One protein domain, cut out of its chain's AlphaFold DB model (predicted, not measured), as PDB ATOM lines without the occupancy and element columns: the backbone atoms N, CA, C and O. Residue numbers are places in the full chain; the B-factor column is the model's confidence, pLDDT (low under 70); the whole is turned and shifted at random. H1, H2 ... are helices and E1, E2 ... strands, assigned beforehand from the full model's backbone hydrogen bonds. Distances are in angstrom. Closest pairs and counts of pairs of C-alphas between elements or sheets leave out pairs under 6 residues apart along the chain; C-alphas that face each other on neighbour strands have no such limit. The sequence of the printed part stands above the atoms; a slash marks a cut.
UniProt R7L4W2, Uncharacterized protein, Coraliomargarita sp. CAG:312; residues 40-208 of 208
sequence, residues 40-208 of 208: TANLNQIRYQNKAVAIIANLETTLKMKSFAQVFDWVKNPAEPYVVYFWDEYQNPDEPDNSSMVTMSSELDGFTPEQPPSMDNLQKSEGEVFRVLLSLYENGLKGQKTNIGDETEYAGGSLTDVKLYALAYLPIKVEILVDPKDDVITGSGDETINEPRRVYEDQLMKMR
ATOM      1  N   THR A  40     104.149 190.919 140.069       63.72
ATOM      2  CA  THR A  40     103.838 191.120 141.494       63.72
ATOM      3  C   THR A  40     103.644 189.786 142.219       63.72
ATOM      4  O   THR A  40     104.194 189.592 143.303       63.72
ATOM      5  N   ALA A  41     102.935 188.833 141.603       66.88
ATOM      6  CA  ALA A  41     102.780 187.483 142.145       66.88
ATOM      7  C   ALA A  41     104.134 186.762 142.282       66.88
ATOM      8  O   ALA A  41     104.441 186.230 143.348       66.88
ATOM      9  N   ASN A  42     104.983 186.830 141.249       72.81
ATOM     10  CA  ASN A  42     106.336 186.270 141.296       72.81
ATOM     11  C   ASN A  42     107.207 186.931 142.377       72.81
ATOM     12  O   ASN A  42     107.961 186.244 143.062       72.81
ATOM     13  N   LEU A  43     107.108 188.249 142.560       74.62
ATOM     14  CA  LEU A  43     107.866 188.969 143.586       74.62
ATOM     15  C   LEU A  43     107.452 188.554 144.999       74.62
ATOM     16  O   LEU A  43     108.324 188.314 145.833       74.62
ATOM     17  N   ASN A  44     106.150 188.425 145.266       80.19
ATOM     18  CA  ASN A  44     105.665 187.945 146.561       80.19
ATOM     19  C   ASN A  44     106.124 186.510 146.830       80.19
ATOM     20  O   ASN A  44     106.603 186.223 147.924       80.19
ATOM     21  N   GLN A  45     106.070 185.637 145.822       80.88
ATOM     22  CA  GLN A  45     106.566 184.268 145.934       80.88
ATOM     23  C   GLN A  45     108.072 184.225 146.247       80.88
ATOM     24  O   GLN A  45     108.480 183.530 147.174       80.88
ATOM     25  N   ILE A  46     108.898 185.009 145.541       84.38
ATOM     26  CA  ILE A  46     110.344 185.110 145.812       84.38
ATOM     27  C   ILE A  46     110.594 185.640 147.229       84.38
ATOM     28  O   ILE A  46     111.443 185.116 147.951       84.38
ATOM     29  N   ARG A  47     109.844 186.663 147.657       87.94
ATOM     30  CA  ARG A  47     109.950 187.227 149.007       87.94
ATOM     31  C   ARG A  47     109.632 186.178 150.072       87.94
ATOM     32  O   ARG A  47     110.390 186.056 151.032       87.94
ATOM     33  N   TYR A  48     108.565 185.403 149.891       91.62
ATOM     34  CA  TYR A  48     108.186 184.339 150.819       91.62
ATOM     35  C   TYR A  48     109.193 183.193 150.841       91.62
ATOM     36  O   TYR A  48     109.507 182.707 151.921       91.62
ATOM     37  N   GLN A  49     109.776 182.817 149.702       88.56
ATOM     38  CA  GLN A  49     110.843 181.812 149.668       88.56
ATOM     39  C   GLN A  49     112.106 182.282 150.397       88.56
ATOM     40  O   GLN A  49     112.631 181.562 151.242       88.56
ATOM     41  N   ASN A  50     112.564 183.511 150.143       90.00
ATOM     42  CA  ASN A  50     113.712 184.076 150.860       90.00
ATOM     43  C   ASN A  50     113.449 184.142 152.370       90.00
ATOM     44  O   ASN A  50     114.328 183.839 153.179       90.00
ATOM     45  N   LYS A  51     112.223 184.508 152.752       92.06
ATOM     46  CA  LYS A  51     111.815 184.546 154.151       92.06
ATOM     47  C   LYS A  51     111.762 183.152 154.777       92.06
ATOM     48  O   LYS A  51     112.230 182.985 155.900       92.06
ATOM     49  N   ALA A  52     111.262 182.156 154.052       93.62
ATOM     50  CA  ALA A  52     111.229 180.770 154.494       93.62
ATOM     51  C   ALA A  52     112.638 180.244 154.811       93.62
ATOM     52  O   ALA A  52     112.834 179.658 155.869       93.62
ATOM     53  N   VAL A  53     113.644 180.554 153.984       91.12
ATOM     54  CA  VAL A  53     115.051 180.195 154.262       91.12
ATOM     55  C   VAL A  53     115.548 180.808 155.581       91.12
ATOM     56  O   VAL A  53     116.198 180.129 156.376       91.12
ATOM     57  N   ALA A  54     115.212 182.071 155.861       92.19
ATOM     58  CA  ALA A  54     115.554 182.700 157.139       92.19
ATOM     59  C   ALA A  54     114.813 182.053 158.327       92.19
ATOM     60  O   ALA A  54     115.395 181.859 159.394       92.19
ATOM     61  N   ILE A  55     113.545 181.675 158.139       95.62
ATOM     62  CA  ILE A  55     112.756 180.954 159.146       95.62
ATOM     63  C   ILE A  55     113.361 179.582 159.436       95.62
ATOM     64  O   ILE A  55     113.436 179.215 160.603       95.62
ATOM     65  N   ILE A  56     113.859 178.858 158.430       96.00
ATOM     66  CA  ILE A  56     114.562 177.588 158.645       96.00
ATOM     67  C   ILE A  56     115.775 177.781 159.559       96.00
ATOM     68  O   ILE A  56     115.929 177.032 160.518       96.00
ATOM     69  N   ALA A  57     116.590 178.817 159.347       93.56
ATOM     70  CA  ALA A  57     117.730 179.096 160.226       93.56
ATOM     71  C   ALA A  57     117.304 179.396 161.683       93.56
ATOM     72  O   ALA A  57     117.935 178.929 162.642       93.56
ATOM     73  N   ASN A  58     116.203 180.134 161.869       93.94
ATOM     74  CA  ASN A  58     115.630 180.399 163.195       93.94
ATOM     75  C   ASN A  58     115.035 179.133 163.832       93.94
ATOM     76  O   ASN A  58     115.207 178.892 165.031       93.94
ATOM     77  N   LEU A  59     114.380 178.291 163.035       96.06
ATOM     78  CA  LEU A  59     113.843 177.010 163.465       96.06
ATOM     79  C   LEU A  59     114.968 176.059 163.875       96.06
ATOM     80  O   LEU A  59     114.887 175.469 164.942       96.06
ATOM     81  N   GLU A  60     116.047 175.941 163.100       94.81
ATOM     82  CA  GLU A  60     117.213 175.140 163.481       94.81
ATOM     83  C   GLU A  60     117.806 175.598 164.813       94.81
ATOM     84  O   GLU A  60     118.185 174.774 165.646       94.81
ATOM     85  N   THR A  61     117.888 176.913 165.024       93.19
ATOM     86  CA  THR A  61     118.342 177.486 166.294       93.19
ATOM     87  C   THR A  61     117.393 177.092 167.425       93.19
ATOM     88  O   THR A  61     117.844 176.587 168.452       93.19
ATOM     89  N   THR A  62     116.083 177.210 167.207       93.12
ATOM     90  CA  THR A  62     115.050 176.780 168.161       93.12
ATOM     91  C   THR A  62     115.190 175.292 168.489       93.12
ATOM     92  O   THR A  62     115.312 174.920 169.653       93.12
ATOM     93  N   LEU A  63     115.285 174.434 167.472       94.81
ATOM     94  CA  LEU A  63     115.475 172.995 167.627       94.81
ATOM     95  C   LEU A  63     116.761 172.675 168.387       94.81
ATOM     96  O   LEU A  63     116.749 171.764 169.208       94.81
ATOM     97  N   LYS A  64     117.867 173.399 168.165       93.62
ATOM     98  CA  LYS A  64     119.129 173.224 168.909       93.62
ATOM     99  C   LYS A  64     118.979 173.576 170.389       93.62
ATOM    100  O   LYS A  64     119.515 172.846 171.219       93.62
ATOM    101  N   MET A  65     118.233 174.633 170.708       93.06
ATOM    102  CA  MET A  65     118.011 175.092 172.085       93.06
ATOM    103  C   MET A  65     117.098 174.164 172.896       93.06
ATOM    104  O   MET A  65     117.279 174.030 174.105       93.06
ATOM    105  N   LYS A  66     116.124 173.509 172.254       94.44
ATOM    106  CA  LYS A  66     115.203 172.580 172.927       94.44
ATOM    107  C   LYS A  66     115.859 171.210 173.143       94.44
ATOM    108  O   LYS A  66     116.723 170.767 172.378       94.44
ATOM    109  N   SER A  67     115.437 170.507 174.193       96.00
ATOM    110  CA  SER A  67     115.940 169.154 174.471       96.00
ATOM    111  C   SER A  67     115.483 168.158 173.399       96.00
ATOM    112  O   SER A  67     114.439 168.344 172.776       96.00
ATOM    113  N   PHE A  68     116.234 167.070 173.198       96.62
ATOM    114  CA  PHE A  68     115.814 166.010 172.274       96.62
ATOM    115  C   PHE A  68     114.433 165.449 172.634       96.62
ATOM    116  O   PHE A  68     113.614 165.249 171.749       96.62
ATOM    117  N   ALA A  69     114.157 165.241 173.926       96.81
ATOM    118  CA  ALA A  69     112.877 164.708 174.385       96.81
ATOM    119  C   ALA A  69     111.700 165.630 174.063       96.81
ATOM    120  O   ALA A  69     110.668 165.159 173.603       96.81
ATOM    121  N   GLN A  70     111.887 166.939 174.220       96.06
ATOM    122  CA  GLN A  70     110.859 167.911 173.873       96.06
ATOM    123  C   GLN A  70     110.551 167.900 172.373       96.06
ATOM    124  O   GLN A  70     109.392 167.814 171.988       96.06
ATOM    125  N   VAL A  71     111.583 167.926 171.524       96.94
ATOM    126  CA  VAL A  71     111.393 167.869 170.065       96.94
ATOM    127  C   VAL A  71     110.818 166.517 169.633       96.94
ATOM    128  O   VAL A  71     110.016 166.457 168.708       96.94
ATOM    129  N   PHE A  72     111.187 165.430 170.313       97.31
ATOM    130  CA  PHE A  72     110.580 164.119 170.102       97.31
ATOM    131  C   PHE A  72     109.077 164.160 170.365       97.31
ATOM    132  O   PHE A  72     108.309 163.712 169.522       97.31
ATOM    133  N   ASP A  73     108.650 164.735 171.489       96.38
ATOM    134  CA  ASP A  73     107.231 164.853 171.815       96.38
ATOM    135  C   ASP A  73     106.452 165.708 170.813       96.38
ATOM    136  O   ASP A  73     105.293 165.394 170.553       96.38
ATOM    137  N   TRP A  74     107.088 166.718 170.214       96.00
ATOM    138  CA  TRP A  74     106.486 167.537 169.160       96.00
ATOM    139  C   TRP A  74     106.145 166.731 167.908       96.00
ATOM    140  O   TRP A  74     105.074 166.899 167.342       96.00
ATOM    141  N   VAL A  75     107.057 165.867 167.458       96.81
ATOM    142  CA  VAL A  75     106.927 165.238 166.134       96.81
ATOM    143  C   VAL A  75     106.559 163.762 166.189       96.81
ATOM    144  O   VAL A  75     106.255 163.198 165.145       96.81
ATOM    145  N   LYS A  76     106.571 163.111 167.363       95.12
ATOM    146  CA  LYS A  76     106.361 161.655 167.495       95.12
ATOM    147  C   LYS A  76     105.109 161.144 166.792       95.12
ATOM    148  O   LYS A  76     105.101 159.985 166.390       95.12
ATOM    149  N   ASN A  77     104.071 161.967 166.653       95.19
ATOM    150  CA  ASN A  77     102.883 161.635 165.887       95.19
ATOM    151  C   ASN A  77     102.889 162.376 164.534       95.19
ATOM    152  O   ASN A  77     102.570 163.561 164.503       95.19
ATOM    153  N   PRO A  78     103.193 161.711 163.402       93.12
ATOM    154  CA  PRO A  78     103.203 162.372 162.094       93.12
ATOM    155  C   PRO A  78     101.834 162.929 161.674       93.12
ATOM    156  O   PRO A  78     101.782 163.841 160.855       93.12
ATOM    157  N   ALA A  79     100.733 162.397 162.221       92.38
ATOM    158  CA  ALA A  79      99.377 162.855 161.918       92.38
ATOM    159  C   ALA A  79      98.979 164.141 162.665       92.38
ATOM    160  O   ALA A  79      97.985 164.768 162.305       92.38
ATOM    161  N   GLU A  80      99.738 164.534 163.689       93.38
ATOM    162  CA  GLU A  80      99.483 165.718 164.512       93.38
ATOM    163  C   GLU A  80     100.735 166.606 164.498       93.38
ATOM    164  O   GLU A  80     101.562 166.518 165.406       93.38
ATOM    165  N   PRO A  81     100.924 167.427 163.448       95.38
ATOM    166  CA  PRO A  81     102.091 168.289 163.347       95.38
ATOM    167  C   PRO A  81     102.122 169.324 164.471       95.38
ATOM    168  O   PRO A  81     101.116 169.982 164.743       95.38
ATOM    169  N   TYR A  82     103.299 169.529 165.053       97.19
ATOM    170  CA  TYR A  82     103.545 170.632 165.975       97.19
ATOM    171  C   TYR A  82     103.663 171.944 165.206       97.19
ATOM    172  O   TYR A  82     104.264 171.985 164.130       97.19
ATOM    173  N   VAL A  83     103.115 173.024 165.756       97.25
ATOM    174  CA  VAL A  83     102.987 174.293 165.034       97.25
ATOM    175  C   VAL A  83     103.829 175.377 165.683       97.25
ATOM    176  O   VAL A  83     103.708 175.646 166.873       97.25
ATOM    177  N   VAL A  84     104.649 176.053 164.882       97.31
ATOM    178  CA  VAL A  84     105.406 177.235 165.304       97.31
ATOM    179  C   VAL A  84     105.022 178.423 164.438       97.31
ATOM    180  O   VAL A  84     105.041 178.338 163.213       97.31
ATOM    181  N   TYR A  85     104.713 179.549 165.070       97.06
ATOM    182  CA  TYR A  85     104.408 180.795 164.376       97.06
ATOM    183  C   TYR A  85     105.630 181.701 164.357       97.06
ATOM    184  O   TYR A  85     106.317 181.840 165.368       97.06
ATOM    185  N   PHE A  86     105.868 182.343 163.217       96.38
ATOM    186  CA  PHE A  86     106.888 183.366 163.029       96.38
ATOM    187  C   PHE A  86     106.270 184.619 162.414       96.38
ATOM    188  O   PHE A  86     105.418 184.537 161.531       96.38
ATOM    189  N   TRP A  87     106.717 185.783 162.861       94.62
ATOM    190  CA  TRP A  87     106.306 187.078 162.319       94.62
ATOM    191  C   TRP A  87     107.440 188.085 162.500       94.62
ATOM    192  O   TRP A  87     108.342 187.859 163.306       94.62
ATOM    193  N   ASP A  88     107.426 189.175 161.738       91.12
ATOM    194  CA  ASP A  88     108.448 190.216 161.840       91.12
ATOM    195  C   ASP A  88     107.925 191.424 162.605       91.12
ATOM    196  O   ASP A  88     106.866 191.956 162.280       91.12
ATOM    197  N   GLU A  89     108.685 191.873 163.602       88.06
ATOM    198  CA  GLU A  89     108.419 193.098 164.358       88.06
ATOM    199  C   GLU A  89     109.563 194.098 164.194       88.06
ATOM    200  O   GLU A  89     110.722 193.717 164.004       88.06
ATOM    201  N   TYR A  90     109.251 195.390 164.308       80.06
ATOM    202  CA  TYR A  90     110.271 196.434 164.386       80.06
ATOM    203  C   TYR A  90     111.107 196.288 165.655       80.06
ATOM    204  O   TYR A  90     110.575 196.144 166.755       80.06
ATOM    205  N   GLN A  91     112.428 196.390 165.510       76.19
ATOM    206  CA  GLN A  91     113.352 196.287 166.636       76.19
ATOM    207  C   GLN A  91     113.208 197.458 167.622       76.19
ATOM    208  O   GLN A  91     113.315 197.255 168.828       76.19
ATOM    209  N   ASN A  92     112.958 198.666 167.108       74.81
ATOM    210  CA  ASN A  92     112.679 199.870 167.891       74.81
ATOM    211  C   ASN A  92     111.413 200.543 167.338       74.81
ATOM    212  O   ASN A  92     111.517 201.384 166.445       74.81
ATOM    213  N   PRO A  93     110.216 200.207 167.849       65.69
ATOM    214  CA  PRO A  93     108.968 200.798 167.362       65.69
ATOM    215  C   PRO A  93     108.869 202.312 167.629       65.69
ATOM    216  O   PRO A  93     108.099 203.001 166.966       65.69
ATOM    217  N   ASP A  94     109.663 202.830 168.573       71.19
ATOM    218  CA  ASP A  94     109.682 204.245 168.962       71.19
ATOM    219  C   ASP A  94     110.669 205.098 168.134       71.19
ATOM    220  O   ASP A  94     110.696 206.323 168.276       71.19
ATOM    221  N   GLU A  95     111.480 204.479 167.263       70.50
ATOM    222  CA  GLU A  95     112.437 205.171 166.391       70.50
ATOM    223  C   GLU A  95     111.959 205.137 164.930       70.50
ATOM    224  O   GLU A  95     112.159 204.136 164.241       70.50
ATOM    225  N   PRO A  96     111.382 206.234 164.405       63.34
ATOM    226  CA  PRO A  96     110.818 206.261 163.052       63.34
ATOM    227  C   PRO A  96     111.856 206.061 161.934       63.34
ATOM    228  O   PRO A  96     111.482 205.734 160.810       63.34
ATOM    229  N   ASP A  97     113.147 206.226 162.238       69.94
ATOM    230  CA  ASP A  97     114.252 206.050 161.289       69.94
ATOM    231  C   ASP A  97     114.845 204.626 161.311       69.94
ATOM    232  O   ASP A  97     115.677 204.289 160.465       69.94
ATOM    233  N   ASN A  98     114.439 203.771 162.260       66.12
ATOM    234  CA  ASN A  98     114.957 202.411 162.391       66.12
ATOM    235  C   ASN A  98     113.996 201.387 161.775       66.12
ATOM    236  O   ASN A  98     113.162 200.790 162.450       66.12
ATOM    237  N   SER A  99     114.171 201.124 160.480       66.50
ATOM    238  CA  SER A  99     113.408 200.101 159.758       66.50
ATOM    239  C   SER A  99     113.920 198.667 159.974       66.50
ATOM    240  O   SER A  99     113.632 197.789 159.160       66.50
ATOM    241  N   SER A 100     114.751 198.416 160.991       77.50
ATOM    242  CA  SER A 100     115.277 197.071 161.241       77.50
ATOM    243  C   SER A 100     114.180 196.189 161.821       77.50
ATOM    244  O   SER A 100     113.573 196.518 162.842       77.50
ATOM    245  N   MET A 101     113.958 195.049 161.179       82.75
ATOM    246  CA  MET A 101     112.982 194.059 161.613       82.75
ATOM    247  C   MET A 101     113.682 192.868 162.251       82.75
ATOM    248  O   MET A 101     114.758 192.454 161.810       82.75
ATOM    249  N   VAL A 102     113.045 192.288 163.260       87.75
ATOM    250  CA  VAL A 102     113.473 191.042 163.887       87.75
ATOM    251  C   VAL A 102     112.360 190.018 163.745       87.75
ATOM    252  O   VAL A 102     111.189 190.308 163.980       87.75
ATOM    253  N   THR A 103     112.747 188.802 163.374       90.94
ATOM    254  CA  THR A 103     111.820 187.677 163.310       90.94
ATOM    255  C   THR A 103     111.572 187.134 164.705       90.94
ATOM    256  O   THR A 103     112.473 186.583 165.337       90.94
ATOM    257  N   MET A 104     110.336 187.277 165.159       92.25
ATOM    258  CA  MET A 104     109.830 186.702 166.392       92.25
ATOM    259  C   MET A 104     109.319 185.281 166.148       92.25
ATOM    260  O   MET A 104     109.011 184.897 165.017       92.25
ATOM    261  N   SER A 105     109.234 184.494 167.219       94.00
ATOM    262  CA  SER A 105     108.695 183.136 167.200       94.00
ATOM    263  C   SER A 105     107.816 182.891 168.421       94.00
ATOM    264  O   SER A 105     108.147 183.342 169.518       94.00
ATOM    265  N   SER A 106     106.748 182.108 168.254       94.56
ATOM    266  CA  SER A 106     105.902 181.639 169.362       94.56
ATOM    267  C   SER A 106     106.659 180.779 170.384       94.56
ATOM    268  O   SER A 106     106.172 180.581 171.491       94.56
ATOM    269  N   GLU A 107     107.842 180.267 170.029       94.25
ATOM    270  CA  GLU A 107     108.687 179.439 170.901       94.25
ATOM    271  C   GLU A 107     109.653 180.225 171.797       94.25
ATOM    272  O   GLU A 107     110.368 179.607 172.599       94.25
ATOM    273  N   LEU A 108     109.709 181.553 171.638       90.25
ATOM    274  CA  LEU A 108     110.511 182.444 172.475       90.25
ATOM    275  C   LEU A 108     109.840 182.688 173.833       90.25
ATOM    276  O   LEU A 108     108.615 182.673 173.964       90.25
ATOM    277  N   ASP A 109     110.662 182.969 174.842       86.56
ATOM    278  CA  ASP A 109     110.185 183.297 176.183       86.56
ATOM    279  C   ASP A 109     109.296 184.551 176.161       86.56
ATOM    280  O   ASP A 109     109.628 185.562 175.542       86.56
ATOM    281  N   GLY A 110     108.165 184.493 176.868       86.00
ATOM    282  CA  GLY A 110     107.178 185.579 176.911       86.00
ATOM    283  C   GLY A 110     106.022 185.426 175.920       86.00
ATOM    284  O   GLY A 110     105.033 186.146 176.050       86.00
ATOM    285  N   PHE A 111     106.094 184.461 174.998       90.69
ATOM    286  CA  PHE A 111     104.971 184.066 174.147       90.69
ATOM    287  C   PHE A 111     104.399 182.712 174.569       90.69
ATOM    288  O   PHE A 111     105.022 181.944 175.305       90.69
ATOM    289  N   THR A 112     103.179 182.433 174.115       91.25
ATOM    290  CA  THR A 112     102.542 181.132 174.316       91.25
ATOM    291  C   THR A 112     102.927 180.211 173.152       91.25
ATOM    292  O   THR A 112     102.626 180.560 172.007       91.25
ATOM    293  N   PRO A 113     103.549 179.043 173.413       92.38
ATOM    294  CA  PRO A 113     103.854 178.056 172.379       92.38
ATOM    295  C   PRO A 113     102.612 177.641 171.588       92.38
ATOM    296  O   PRO A 113     101.501 177.657 172.122       92.38
ATOM    297  N   GLU A 114     102.805 177.277 170.319       93.25
ATOM    298  CA  GLU A 114     101.742 176.830 169.399       93.25
ATOM    299  C   GLU A 114     100.585 177.821 169.189       93.25
ATOM    300  O   GLU A 114      99.554 177.467 168.615       93.25
ATOM    301  N   GLN A 115     100.730 179.068 169.640       94.19
ATOM    302  CA  GLN A 115      99.727 180.107 169.448       94.19
ATOM    303  C   GLN A 115     100.210 181.158 168.449       94.19
ATOM    304  O   GLN A 115     101.395 181.514 168.446       94.19
ATOM    305  N   PRO A 116      99.295 181.687 167.617       93.44
ATOM    306  CA  PRO A 116      99.605 182.825 166.772       93.44
ATOM    307  C   PRO A 116      99.958 184.061 167.618       93.44
ATOM    308  O   PRO A 116      99.629 184.124 168.810       93.44
ATOM    309  N   PRO A 117     100.610 185.073 167.017       91.25
ATOM    310  CA  PRO A 117     100.862 186.337 167.696       91.25
ATOM    311  C   PRO A 117      99.565 186.941 168.245       91.25
ATOM    312  O   PRO A 117      98.523 186.933 167.590       91.25
ATOM    313  N   SER A 118      99.643 187.499 169.456       90.50
ATOM    314  CA  SER A 118      98.539 188.265 170.039       90.50
ATOM    315  C   SER A 118      98.171 189.455 169.146       90.50
ATOM    316  O   SER A 118      99.008 189.941 168.385       90.50
ATOM    317  N   MET A 119      96.949 189.979 169.272       86.94
ATOM    318  CA  MET A 119      96.524 191.147 168.488       86.94
ATOM    319  C   MET A 119      97.451 192.359 168.657       86.94
ATOM    320  O   MET A 119      97.703 193.066 167.685       86.94
ATOM    321  N   ASP A 120      98.004 192.571 169.851       86.38
ATOM    322  CA  ASP A 120      98.938 193.672 170.112       86.38
ATOM    323  C   ASP A 120     100.264 193.490 169.356       86.38
ATOM    324  O   ASP A 120     100.813 194.451 168.816       86.38
ATOM    325  N   ASN A 121     100.768 192.256 169.282       86.88
ATOM    326  CA  ASN A 121     101.987 191.924 168.534       86.88
ATOM    327  C   ASN A 121     101.735 191.978 167.031       86.88
ATOM    328  O   ASN A 121     102.528 192.529 166.276       86.88
ATOM    329  N   LEU A 122     100.573 191.486 166.601       86.19
ATOM    330  CA  LEU A 122     100.127 191.571 165.224       86.19
ATOM    331  C   LEU A 122     100.047 193.041 164.785       86.19
ATOM    332  O   LEU A 122     100.523 193.385 163.718       86.19
ATOM    333  N   GLN A 123      99.529 193.964 165.599       84.81
ATOM    334  CA  GLN A 123      99.513 195.392 165.238       84.81
ATOM    335  C   GLN A 123     100.913 195.980 165.013       84.81
ATOM    336  O   GLN A 123     101.069 196.836 164.145       84.81
ATOM    337  N   LYS A 124     101.917 195.498 165.749       83.69
ATOM    338  CA  LYS A 124     103.324 195.910 165.620       83.69
ATOM    339  C   LYS A 124     104.075 195.168 164.518       83.69
ATOM    340  O   LYS A 124     105.167 195.594 164.143       83.69
ATOM    341  N   SER A 125     103.513 194.069 164.020       85.75
ATOM    342  CA  SER A 125     104.139 193.269 162.983       85.75
ATOM    343  C   SER A 125     103.975 193.906 161.609       85.75
ATOM    344  O   SER A 125     102.939 194.504 161.289       85.75
ATOM    345  N   GLU A 126     104.970 193.722 160.752       84.94
ATOM    346  CA  GLU A 126     104.862 194.036 159.331       84.94
ATOM    347  C   GLU A 126     105.018 192.759 158.499       84.94
ATOM    348  O   GLU A 126     105.734 191.824 158.857       84.94
ATOM    349  N   GLY A 127     104.286 192.713 157.385       86.88
ATOM    350  CA  GLY A 127     104.165 191.522 156.558       86.88
ATOM    351  C   GLY A 127     103.177 190.494 157.110       86.88
ATOM    352  O   GLY A 127     102.318 190.797 157.942       86.88
ATOM    353  N   GLU A 128     103.301 189.284 156.575       92.81
ATOM    354  CA  GLU A 128     102.421 188.153 156.866       92.81
ATOM    355  C   GLU A 128     102.954 187.300 158.018       92.81
ATOM    356  O   GLU A 128     104.137 187.363 158.371       92.81
ATOM    357  N   VAL A 129     102.084 186.461 158.578       95.38
ATOM    358  CA  VAL A 129     102.471 185.480 159.592       95.38
ATOM    359  C   VAL A 129     102.863 184.184 158.895       95.38
ATOM    360  O   VAL A 129     102.166 183.689 158.014       95.38
ATOM    361  N   PHE A 130     103.990 183.611 159.296       96.88
ATOM    362  CA  PHE A 130     104.459 182.334 158.783       96.88
ATOM    363  C   PHE A 130     104.154 181.249 159.800       96.88
ATOM    364  O   PHE A 130     104.652 181.276 160.926       96.88
ATOM    365  N   ARG A 131     103.347 180.278 159.393       96.94
ATOM    366  CA  ARG A 131     103.005 179.114 160.199       96.94
ATOM    367  C   ARG A 131     103.848 177.936 159.741       96.94
ATOM    368  O   ARG A 131     103.865 177.601 158.562       96.94
ATOM    369  N   VAL A 132     104.571 177.329 160.668       97.75
ATOM    370  CA  VAL A 132     105.512 176.245 160.397       97.75
ATOM    371  C   VAL A 132     104.995 174.972 161.035       97.75
ATOM    372  O   VAL A 132     104.845 174.912 162.254       97.75
ATOM    373  N   LEU A 133     104.733 173.960 160.216       97.62
ATOM    374  CA  LEU A 133     104.308 172.641 160.666       97.62
ATOM    375  C   LEU A 133     105.528 171.727 160.745       97.62
ATOM    376  O   LEU A 133     106.261 171.566 159.768       97.62
ATOM    377  N   LEU A 134     105.733 171.133 161.913       97.94
ATOM    378  CA  LEU A 134     106.790 170.173 162.192       97.94
ATOM    379  C   LEU A 134     106.155 168.802 162.375       97.94
ATOM    380  O   LEU A 134     105.330 168.603 163.263       97.94
ATOM    381  N   SER A 135     106.556 167.838 161.560       97.50
ATOM    382  CA  SER A 135     106.083 166.456 161.670       97.50
ATOM    383  C   SER A 135     107.239 165.478 161.521       97.50
ATOM    384  O   SER A 135     108.339 165.835 161.090       97.50
ATOM    385  N   LEU A 136     107.025 164.225 161.912       97.25
ATOM    386  CA  LEU A 136     108.027 163.189 161.716       97.25
ATOM    387  C   LEU A 136     108.221 162.916 160.227       97.25
ATOM    388  O   LEU A 136     107.271 162.578 159.518       97.25
ATOM    389  N   TYR A 137     109.466 162.967 159.757       96.88
ATOM    390  CA  TYR A 137     109.770 162.514 158.406       96.88
ATOM    391  C   TYR A 137     109.879 160.984 158.371       96.88
ATOM    392  O   TYR A 137     110.956 160.401 158.502       96.88
ATOM    393  N   GLU A 138     108.737 160.323 158.186       95.31
ATOM    394  CA  GLU A 138     108.611 158.863 158.282       95.31
ATOM    395  C   GLU A 138     109.533 158.103 157.327       95.31
ATOM    396  O   GLU A 138     110.110 157.080 157.690       95.31
ATOM    397  N   ASN A 139     109.707 158.607 156.102       93.88
ATOM    398  CA  ASN A 139     110.587 157.979 155.116       93.88
ATOM    399  C   ASN A 139     112.054 157.962 155.571       93.88
ATOM    400  O   ASN A 139     112.788 157.068 155.165       93.88
ATOM    401  N   GLY A 140     112.465 158.898 156.433       91.38
ATOM    402  CA  GLY A 140     113.796 158.908 157.040       91.38
ATOM    403  C   GLY A 140     113.995 157.819 158.096       91.38
ATOM    404  O   GLY A 140     115.133 157.515 158.437       91.38
ATOM    405  N   LEU A 141     112.910 157.220 158.598       94.12
ATOM    406  CA  LEU A 141     112.947 156.138 159.584       94.12
ATOM    407  C   LEU A 141     112.584 154.766 159.011       94.12
ATOM    408  O   LEU A 141     112.835 153.759 159.669       94.12
ATOM    409  N   LYS A 142     112.005 154.690 157.808       93.06
ATOM    410  CA  LYS A 142     111.631 153.409 157.190       93.06
ATOM    411  C   LYS A 142     112.835 152.470 157.087       93.06
ATOM    412  O   LYS A 142     113.892 152.853 156.591       93.06
ATOM    413  N   GLY A 143     112.663 151.240 157.566       89.94
ATOM    414  CA  GLY A 143     113.735 150.238 157.607       89.94
ATOM    415  C   GLY A 143     114.716 150.392 158.779       89.94
ATOM    416  O   GLY A 143     115.673 149.631 158.881       89.94
ATOM    417  N   GLN A 144     114.516 151.367 159.673       92.31
ATOM    418  CA  GLN A 144     115.341 151.546 160.871       92.31
ATOM    419  C   GLN A 144     114.695 150.881 162.086       92.31
ATOM    420  O   GLN A 144     113.476 150.890 162.245       92.31
ATOM    421  N   LYS A 145     115.519 150.366 163.001       93.19
ATOM    422  CA  LYS A 145     115.063 149.906 164.320       93.19
ATOM    423  C   LYS A 145     114.954 151.103 165.256       93.19
ATOM    424  O   LYS A 145     115.957 151.591 165.772       93.19
ATOM    425  N   THR A 146     113.740 151.612 165.424       91.94
ATOM    426  CA  THR A 146     113.488 152.851 166.172       91.94
ATOM    427  C   THR A 146     113.381 152.640 167.674       91.94
ATOM    428  O   THR A 146     113.636 153.592 168.405       91.94
ATOM    429  N   ASN A 147     113.065 151.429 168.142       92.06
ATOM    430  CA  ASN A 147     112.923 151.120 169.564       92.06
ATOM    431  C   ASN A 147     114.064 150.229 170.085       92.06
ATOM    432  O   ASN A 147     114.587 149.364 169.380       92.06
ATOM    433  N   ILE A 148     114.442 150.417 171.349       90.88
ATOM    434  CA  ILE A 148     115.460 149.619 172.035       90.88
ATOM    435  C   ILE A 148     114.915 148.208 172.259       90.88
ATOM    436  O   ILE A 148     113.903 148.028 172.928       90.88
ATOM    437  N   GLY A 149     115.629 147.206 171.747       86.56
ATOM    438  CA  GLY A 149     115.282 145.796 171.937       86.56
ATOM    439  C   GLY A 149     114.213 145.259 170.984       86.56
ATOM    440  O   GLY A 149     113.957 144.059 171.025       86.56
ATOM    441  N   ASP A 150     113.644 146.093 170.105       87.06
ATOM    442  CA  ASP A 150     112.768 145.620 169.031       87.06
ATOM    443  C   ASP A 150     113.583 145.083 167.852       87.06
ATOM    444  O   ASP A 150     114.569 145.672 167.398       87.06
ATOM    445  N   GLU A 151     113.128 143.956 167.309       84.75
ATOM    446  CA  GLU A 151     113.652 143.416 166.054       84.75
ATOM    447  C   GLU A 151     112.913 143.955 164.827       84.75
ATOM    448  O   GLU A 151     113.425 143.841 163.714       84.75
ATOM    449  N   THR A 152     111.747 144.570 165.030       89.00
ATOM    450  CA  THR A 152     110.918 145.130 163.966       89.00
ATOM    451  C   THR A 152     111.445 146.476 163.496       89.00
ATOM    452  O   THR A 152     111.711 147.379 164.291       89.00
ATOM    453  N   GLU A 153     111.551 146.623 162.182       93.25
ATOM    454  CA  GLU A 153     111.854 147.897 161.546       93.25
ATOM    455  C   GLU A 153     110.619 148.803 161.525       93.25
ATOM    456  O   GLU A 153     109.478 148.342 161.447       93.25
ATOM    457  N   TYR A 154     110.851 150.110 161.569       93.62
ATOM    458  CA  TYR A 154     109.794 151.098 161.463       93.62
ATOM    459  C   TYR A 154     109.160 151.054 160.069       93.62
ATOM    460  O   TYR A 154     109.837 151.197 159.047       93.62
ATOM    461  N   ALA A 155     107.841 150.871 160.045       89.56
ATOM    462  CA  ALA A 155     107.034 150.790 158.829       89.56
ATOM    463  C   ALA A 155     106.108 152.008 158.628       89.56
ATOM    464  O   ALA A 155     105.506 152.138 157.560       89.56
ATOM    465  N   GLY A 156     106.014 152.901 159.620       91.50
ATOM    466  CA  GLY A 156     105.133 154.073 159.630       91.50
ATOM    467  C   GLY A 156     104.359 154.225 160.943       91.50
ATOM    468  O   GLY A 156     104.317 153.299 161.755       91.50
ATOM    469  N   GLY A 157     103.715 155.377 161.122       91.25
ATOM    470  CA  GLY A 157     102.867 155.706 162.265       91.25
ATOM    471  C   GLY A 157     103.590 156.409 163.414       91.25
ATOM    472  O   GLY A 157     104.727 156.852 163.310       91.25
ATOM    473  N   SER A 158     102.904 156.568 164.540       93.44
ATOM    474  CA  SER A 158     103.471 157.297 165.673       93.44
ATOM    475  C   SER A 158     104.620 156.522 166.330       93.44
ATOM    476  O   SER A 158     104.576 155.298 166.471       93.44
ATOM    477  N   LEU A 159     105.647 157.246 166.772       93.38
ATOM    478  CA  LEU A 159     106.709 156.703 167.616       93.38
ATOM    479  C   LEU A 159     106.196 156.469 169.044       93.38
ATOM    480  O   LEU A 159     105.190 157.039 169.462       93.38
ATOM    481  N   THR A 160     106.900 155.617 169.789       90.50
ATOM    482  CA  THR A 160     106.501 155.190 171.138       90.50
ATOM    483  C   THR A 160     106.888 156.227 172.209       90.50
ATOM    484  O   THR A 160     106.329 157.319 172.265       90.50
ATOM    485  N   ASP A 161     107.840 155.904 173.081       91.69
ATOM    486  CA  ASP A 161     108.361 156.780 174.131       91.69
ATOM    487  C   ASP A 161     109.807 157.157 173.789       91.69
ATOM    488  O   ASP A 161     110.590 156.319 173.332       91.69
ATOM    489  N   VAL A 162     110.199 158.400 174.066       93.94
ATOM    490  CA  VAL A 162     111.583 158.868 173.905       93.94
ATOM    491  C   VAL A 162     112.603 157.974 174.628       93.94
ATOM    492  O   VAL A 162     113.733 157.818 174.164       93.94
ATOM    493  N   LYS A 163     112.223 157.358 175.755       93.38
ATOM    494  CA  LYS A 163     113.066 156.427 176.525       93.38
ATOM    495  C   LYS A 163     113.304 155.113 175.797       93.38
ATOM    496  O   LYS A 163     114.344 154.495 175.999       93.38
ATOM    497  N   LEU A 164     112.340 154.692 174.983       93.56
ATOM    498  CA  LEU A 164     112.440 153.500 174.153       93.56
ATOM    499  C   LEU A 164     113.076 153.815 172.804       93.56
ATOM    500  O   LEU A 164     113.512 152.889 172.136       93.56
ATOM    501  N   TYR A 165     113.201 155.086 172.423       94.62
ATOM    502  CA  TYR A 165     113.813 155.471 171.160       94.62
ATOM    503  C   TYR A 165     115.319 155.157 171.109       94.62
ATOM    504  O   TYR A 165     116.110 155.616 171.947       94.62
ATOM    505  N   ALA A 166     115.710 154.377 170.100       92.12
ATOM    506  CA  ALA A 166     117.043 153.807 169.932       92.12
ATOM    507  C   ALA A 166     117.989 154.657 169.074       92.12
ATOM    508  O   ALA A 166     119.206 154.558 169.239       92.12
ATOM    509  N   LEU A 167     117.467 155.475 168.158       93.31
ATOM    510  CA  LEU A 167     118.307 156.231 167.227       93.31
ATOM    511  C   LEU A 167     118.875 157.501 167.877       93.31
ATOM    512  O   LEU A 167     118.291 158.088 168.789       93.31
ATOM    513  N   ALA A 168     120.037 157.935 167.386       92.81
ATOM    514  CA  ALA A 168     120.724 159.146 167.847       92.81
ATOM    515  C   ALA A 168     120.250 160.429 167.141       92.81
ATOM    516  O   ALA A 168     120.780 161.510 167.396       92.81
ATOM    517  N   TYR A 169     119.292 160.311 166.227       94.19
ATOM    518  CA  TYR A 169     118.766 161.414 165.438       94.19
ATOM    519  C   TYR A 169     117.263 161.257 165.264       94.19
ATOM    520  O   TYR A 169     116.746 160.147 165.344       94.19
ATOM    521  N   LEU A 170     116.586 162.364 164.989       96.19
ATOM    522  CA  LEU A 170     115.165 162.433 164.696       96.19
ATOM    523  C   LEU A 170     114.973 163.260 163.417       96.19
ATOM    524  O   LEU A 170     115.298 164.452 163.425       96.19
ATOM    525  N   PRO A 171     114.513 162.650 162.311       96.75
ATOM    526  CA  PRO A 171     114.276 163.367 161.068       96.75
ATOM    527  C   PRO A 171     112.915 164.077 161.124       96.75
ATOM    528  O   PRO A 171     111.894 163.477 161.460       96.75
ATOM    529  N   ILE A 172     112.906 165.363 160.798       97.94
ATOM    530  CA  ILE A 172     111.761 166.263 160.938       97.94
ATOM    531  C   ILE A 172     111.416 166.807 159.559       97.94
ATOM    532  O   ILE A 172     112.264 167.394 158.892       97.94
ATOM    533  N   LYS A 173     110.170 166.626 159.137       97.62
ATOM    534  CA  LYS A 173     109.600 167.301 157.976       97.62
ATOM    535  C   LYS A 173     109.121 168.681 158.422       97.62
ATOM    536  O   LYS A 173     108.449 168.797 159.447       97.62
ATOM    537  N   VAL A 174     109.476 169.703 157.654       97.94
ATOM    538  CA  VAL A 174     109.120 171.095 157.916       97.94
ATOM    539  C   VAL A 174     108.323 171.629 156.741       97.94
ATOM    540  O   VAL A 174     108.794 171.601 155.610       97.94
ATOM    541  N   GLU A 175     107.138 172.158 157.011       97.38
ATOM    542  CA  GLU A 175     106.307 172.832 156.014       97.38
ATOM    543  C   GLU A 175     106.072 174.267 156.461       97.38
ATOM    544  O   GLU A 175     105.611 174.501 157.575       97.38
ATOM    545  N   ILE A 176     106.405 175.232 155.606       97.50
ATOM    546  CA  ILE A 176     106.219 176.654 155.891       97.50
ATOM    547  C   ILE A 176     105.053 177.161 155.057       97.50
ATOM    548  O   ILE A 176     105.062 177.097 153.822       97.50
ATOM    549  N   LEU A 177     104.062 177.688 155.760       96.69
ATOM    550  CA  LEU A 177     102.856 178.275 155.215       96.69
ATOM    551  C   LEU A 177     102.832 179.769 155.505       96.69
ATOM    552  O   LEU A 177     103.349 180.219 156.528       96.69
ATOM    553  N   VAL A 178     102.221 180.530 154.605       95.69
ATOM    554  CA  VAL A 178     101.993 181.963 154.785       95.69
ATOM    555  C   VAL A 178     100.518 182.189 155.043       95.69
ATOM    556  O   VAL A 178      99.683 181.913 154.182       95.69
ATOM    557  N   ASP A 179     100.219 182.708 156.224       94.56
ATOM    558  CA  ASP A 179      98.884 183.115 156.614       94.56
ATOM    559  C   ASP A 179      98.778 184.646 156.544       94.56
ATOM    560  O   ASP A 179      99.594 185.348 157.159       94.56
ATOM    561  N   PRO A 180      97.784 185.178 155.806       91.62
ATOM    562  CA  PRO A 180      97.507 186.600 155.793       91.62
ATOM    563  C   PRO A 180      97.287 187.135 157.205       91.62
ATOM    564  O   PRO A 180      96.662 186.475 158.039       91.62
ATOM    565  N   LYS A 181      97.757 188.352 157.469       88.88
ATOM    566  CA  LYS A 181      97.615 188.997 158.783       88.88
ATOM    567  C   LYS A 181      96.160 189.060 159.279       88.88
ATOM    568  O   LYS A 181      95.918 188.999 160.479       88.88
ATOM    569  N   ASP A 182      95.197 189.191 158.375       89.06
ATOM    570  CA  ASP A 182      93.761 189.242 158.657       89.06
ATOM    571  C   ASP A 182      93.079 187.863 158.742       89.06
ATOM    572  O   ASP A 182      91.921 187.791 159.151       89.06
ATOM    573  N   ASP A 183      93.787 186.778 158.415       91.69
ATOM    574  CA  ASP A 183      93.260 185.407 158.380       91.69
ATOM    575  C   ASP A 183      94.307 184.372 158.839       91.69
ATOM    576  O   ASP A 183      94.679 183.429 158.125       91.69
ATOM    577  N   VAL A 184      94.812 184.582 160.060       92.44
ATOM    578  CA  VAL A 184      95.789 183.696 160.705       92.44
ATOM    579  C   VAL A 184      95.106 182.443 161.242       92.44
ATOM    580  O   VAL A 184      94.224 182.508 162.100       92.44
ATOM    581  N   ILE A 185      95.554 181.277 160.776       93.25
ATOM    582  CA  ILE A 185      95.002 179.986 161.191       93.25
ATOM    583  C   ILE A 185      95.639 179.556 162.508       93.25
ATOM    584  O   ILE A 185      96.859 179.588 162.666       93.25
ATOM    585  N   THR A 186      94.816 179.093 163.447       92.12
ATOM    586  CA  THR A 186      95.286 178.489 164.702       92.12
ATOM    587  C   THR A 186      95.429 176.972 164.548       92.12
ATOM    588  O   THR A 186      94.513 176.313 164.058       92.12
ATOM    589  N   GLY A 187      96.555 176.407 164.989       92.69
ATOM    590  CA  GLY A 187      96.848 174.975 164.894       92.69
ATOM    591  C   GLY A 187      97.282 174.520 163.497       92.69
ATOM    592  O   GLY A 187      97.748 175.315 162.680       92.69
ATOM    593  N   SER A 188      97.176 173.219 163.221       91.75
ATOM    594  CA  SER A 188      97.681 172.592 161.986       91.75
ATOM    595  C   SER A 188      96.866 172.931 160.735       91.75
ATOM    596  O   SER A 188      97.408 172.913 159.627       91.75
ATOM    597  N   GLY A 189      95.609 173.351 160.898       90.12
ATOM    598  CA  GLY A 189      94.713 173.687 159.791       90.12
ATOM    599  C   GLY A 189      94.375 172.490 158.896       90.12
ATOM    600  O   GLY A 189      94.911 171.394 159.056       90.12
ATOM    601  N   ASP A 190      93.484 172.718 157.934       90.81
ATOM    602  CA  ASP A 190      93.064 171.693 156.976       90.81
ATOM    603  C   ASP A 190      93.916 171.726 155.702       90.81
ATOM    604  O   ASP A 190      94.308 172.796 155.226       90.81
ATOM    605  N   GLU A 191      94.133 170.561 155.079       88.50
ATOM    606  CA  GLU A 191      94.991 170.445 153.887       88.50
ATOM    607  C   GLU A 191      94.504 171.314 152.717       88.50
ATOM    608  O   GLU A 191      95.307 171.910 152.005       88.50
ATOM    609  N   THR A 192      93.186 171.481 152.567       89.44
ATOM    610  CA  THR A 192      92.588 172.332 151.523       89.44
ATOM    611  C   THR A 192      92.951 173.807 151.668       89.44
ATOM    612  O   THR A 192      92.941 174.544 150.685       89.44
ATOM    613  N   ILE A 193      93.224 174.253 152.896       88.88
ATOM    614  CA  ILE A 193      93.641 175.626 153.180       88.88
ATOM    615  C   ILE A 193      95.168 175.727 153.145       88.88
ATOM    616  O   ILE A 193      95.718 176.730 152.691       88.88
ATOM    617  N   ASN A 194      95.852 174.674 153.587       92.75
ATOM    618  CA  ASN A 194      97.302 174.611 153.664       92.75
ATOM    619  C   ASN A 194      97.973 174.546 152.283       92.75
ATOM    620  O   ASN A 194      98.977 175.222 152.077       92.75
ATOM    621  N   GLU A 195      97.434 173.778 151.331       91.00
ATOM    622  CA  GLU A 195      98.021 173.601 149.994       91.00
ATOM    623  C   GLU A 195      98.321 174.937 149.280       91.00
ATOM    624  O   GLU A 195      99.480 175.160 148.922       91.00
ATOM    625  N   PRO A 196      97.366 175.881 149.122       90.19
ATOM    626  CA  PRO A 196      97.651 177.156 148.460       90.19
ATOM    627  C   PRO A 196      98.528 178.107 149.291       90.19
ATOM    628  O   PRO A 196      99.055 179.074 148.741       90.19
ATOM    629  N   ARG A 197      98.667 177.873 150.604       92.50
ATOM    630  CA  ARG A 197      99.464 178.707 151.521       92.50
ATOM    631  C   ARG A 197     100.891 178.203 151.705       92.50
ATOM    632  O   ARG A 197     101.724 178.945 152.224       92.50
ATOM    633  N   ARG A 198     101.187 176.964 151.303       94.56
ATOM    634  CA  ARG A 198     102.519 176.368 151.415       94.56
ATOM    635  C   ARG A 198     103.475 177.056 150.450       94.56
ATOM    636  O   ARG A 198     103.294 177.024 149.237       94.56
ATOM    637  N   VAL A 199     104.523 177.654 151.002       94.50
ATOM    638  CA  VAL A 199     105.541 178.370 150.218       94.50
ATOM    639  C   VAL A 199     106.882 177.650 150.195       94.50
ATOM    640  O   VAL A 199     107.699 177.920 149.313       94.50
ATOM    641  N   TYR A 200     107.119 176.755 151.157       94.62
ATOM    642  CA  TYR A 200     108.380 176.036 151.298       94.62
ATOM    643  C   TYR A 200     108.186 174.726 152.070       94.62
ATOM    644  O   TYR A 200     107.330 174.634 152.951       94.62
ATOM    645  N   GLU A 201     108.994 173.724 151.742       95.00
ATOM    646  CA  GLU A 201     109.036 172.425 152.415       95.00
ATOM    647  C   GLU A 201     110.493 171.963 152.503       95.00
ATOM    648  O   GLU A 201     111.251 172.127 151.545       95.00
ATOM    649  N   ASP A 202     110.885 171.410 153.649       95.06
ATOM    650  CA  ASP A 202     112.255 170.972 153.916       95.06
ATOM    651  C   ASP A 202     112.314 169.800 154.898       95.06
ATOM    652  O   ASP A 202     111.314 169.388 155.494       95.06
ATOM    653  N   GLN A 203     113.519 169.269 155.084       95.00
ATOM    654  CA  GLN A 203     113.819 168.209 156.032       95.00
ATOM    655  C   GLN A 203     114.973 168.634 156.931       95.00
ATOM    656  O   GLN A 203     116.086 168.886 156.476       95.00
ATOM    657  N   LEU A 204     114.713 168.660 158.234       95.69
ATOM    658  CA  LEU A 204     115.711 168.931 159.259       95.69
ATOM    659  C   LEU A 204     116.001 167.671 160.069       95.69
ATOM    660  O   LEU A 204     115.250 166.697 160.061       95.69
ATOM    661  N   MET A 205     117.104 167.698 160.808       94.75
ATOM    662  CA  MET A 205     117.488 166.605 161.691       94.75
ATOM    663  C   MET A 205     117.820 167.144 163.077       94.75
ATOM    664  O   MET A 205     118.691 167.999 163.237       94.75
ATOM    665  N   LYS A 206     117.152 166.605 164.099       96.00
ATOM    666  CA  LYS A 206     117.493 166.855 165.501       96.00
ATOM    667  C   LYS A 206     118.357 165.711 166.016       96.00
ATOM    668  O   LYS A 206     117.914 164.570 166.073       96.00
ATOM    669  N   MET A 207     119.586 166.025 166.408       94.44
ATOM    670  CA  MET A 207     120.480 165.074 167.074       94.44
ATOM    671  C   MET A 207     120.145 164.965 168.565       94.44
ATOM    672  O   MET A 207     119.662 165.938 169.161       94.44
ATOM    673  N   ARG A 208     120.381 163.778 169.132       89.62
ATOM    674  CA  ARG A 208     120.217 163.481 170.560       89.62
ATOM    675  C   ARG A 208     121.241 164.194 171.432       89.62
ATOM    676  O   ARG A 208     122.402 164.325 170.990       89.62
TER     677      ARG A 208
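Overview. This is residues 40 to 208 of the 208 residues of an uncharacterized protein of Coraliomargarita sp. CAG:312 (UniProt R7L4W2). A strongly twisted sheet of five strands, curled like part of a barrel, wraps round one long helix, H1, with the short helix H2 on the same face. The hairpin link of residues 91 to 100 and the long link of residues 137 to 168 lie toward opposite ends of the longest axis, while the short helices H3 and H4 lead straight into strands E3 and E5. The sheet's order is E2, E1, E3, E4, E5, all antiparallel; the printed part has 169 residues, with four named helices and five named strands in the order H1, H2, E1, E2, H3, E3, E4, H4, E5, and its class is mixed. It is compact, with a radius of gyration of the C-alphas of 17.5 A, and elongated in outline, spanning 62 by 32 by 23 A.

Along the chain. The longest strand by residues, E3, covers residues 125 to 136, 30.4 A, and bends by 63 degrees at residue 128. E1 is residues 82 to 90, 26.7 A; E2 is 101 to 105; E4 is 169 to 179, 30.7 A; E5 is 198 to 207, 26.4 A, and ends at C-alpha 207 (120.480, 165.074, 167.074). H1, residues 40 to 65, begins at C-alpha 40 (103.838, 191.120, 141.494) and measures 37.3 A. H2 is residues 68 to 75, H3 119 to 124 and H4 191 to 197.

Arrangement. Across the sheet, N 102 and O 89 of the hairpin E1 and E2 are 2.8 A apart, N 86 and O 130 of E1 and E3 2.8 A, N 131 and O 177 of the hairpin E3 and E4 2.9 A, and N 172 and O 204 of E4 and E5 2.8 A, each within hydrogen-bond range. H1 and H2 are on the same face of the sheet E2, E1, E3, E4, E5, an arrangement of two layers, helices on one face of a sheet. The closest C-alphas of H1 and E5 are those of Gln 49 and Val 199, 6.3 A; of H2 and E3, Val 75 and Ser 135, 4.7 A. H1 and H2 are close but not clearly touching, with Leu 63 and Val 71 the closest C-alphas at 7.0 A. H3 stands up from the sheet over E3; E2, H3, E3 form a split strand-helix-strand unit, two strands running the same way with E1 between them, its crossover right-handed. H4 stands up from the sheet, only just over E5, with 3 of its 7 C-alphas there. In H1, H2 and H3 every O i to N i+4 pair is within hydrogen-bond range; in H4 1 of 3 is, beside 2 of 4 O i to N i+3 pairs.

Size, cuts and confidence. The C-alphas farthest apart, those of Pro 96 and Glu 151, are 63.0 A apart. The printed part has no cut. The links E2 to H3, E3 to E4 and E4 to H4 are long. Residues 40 to 41, 93 and 96 to 99 have pLDDT under 70.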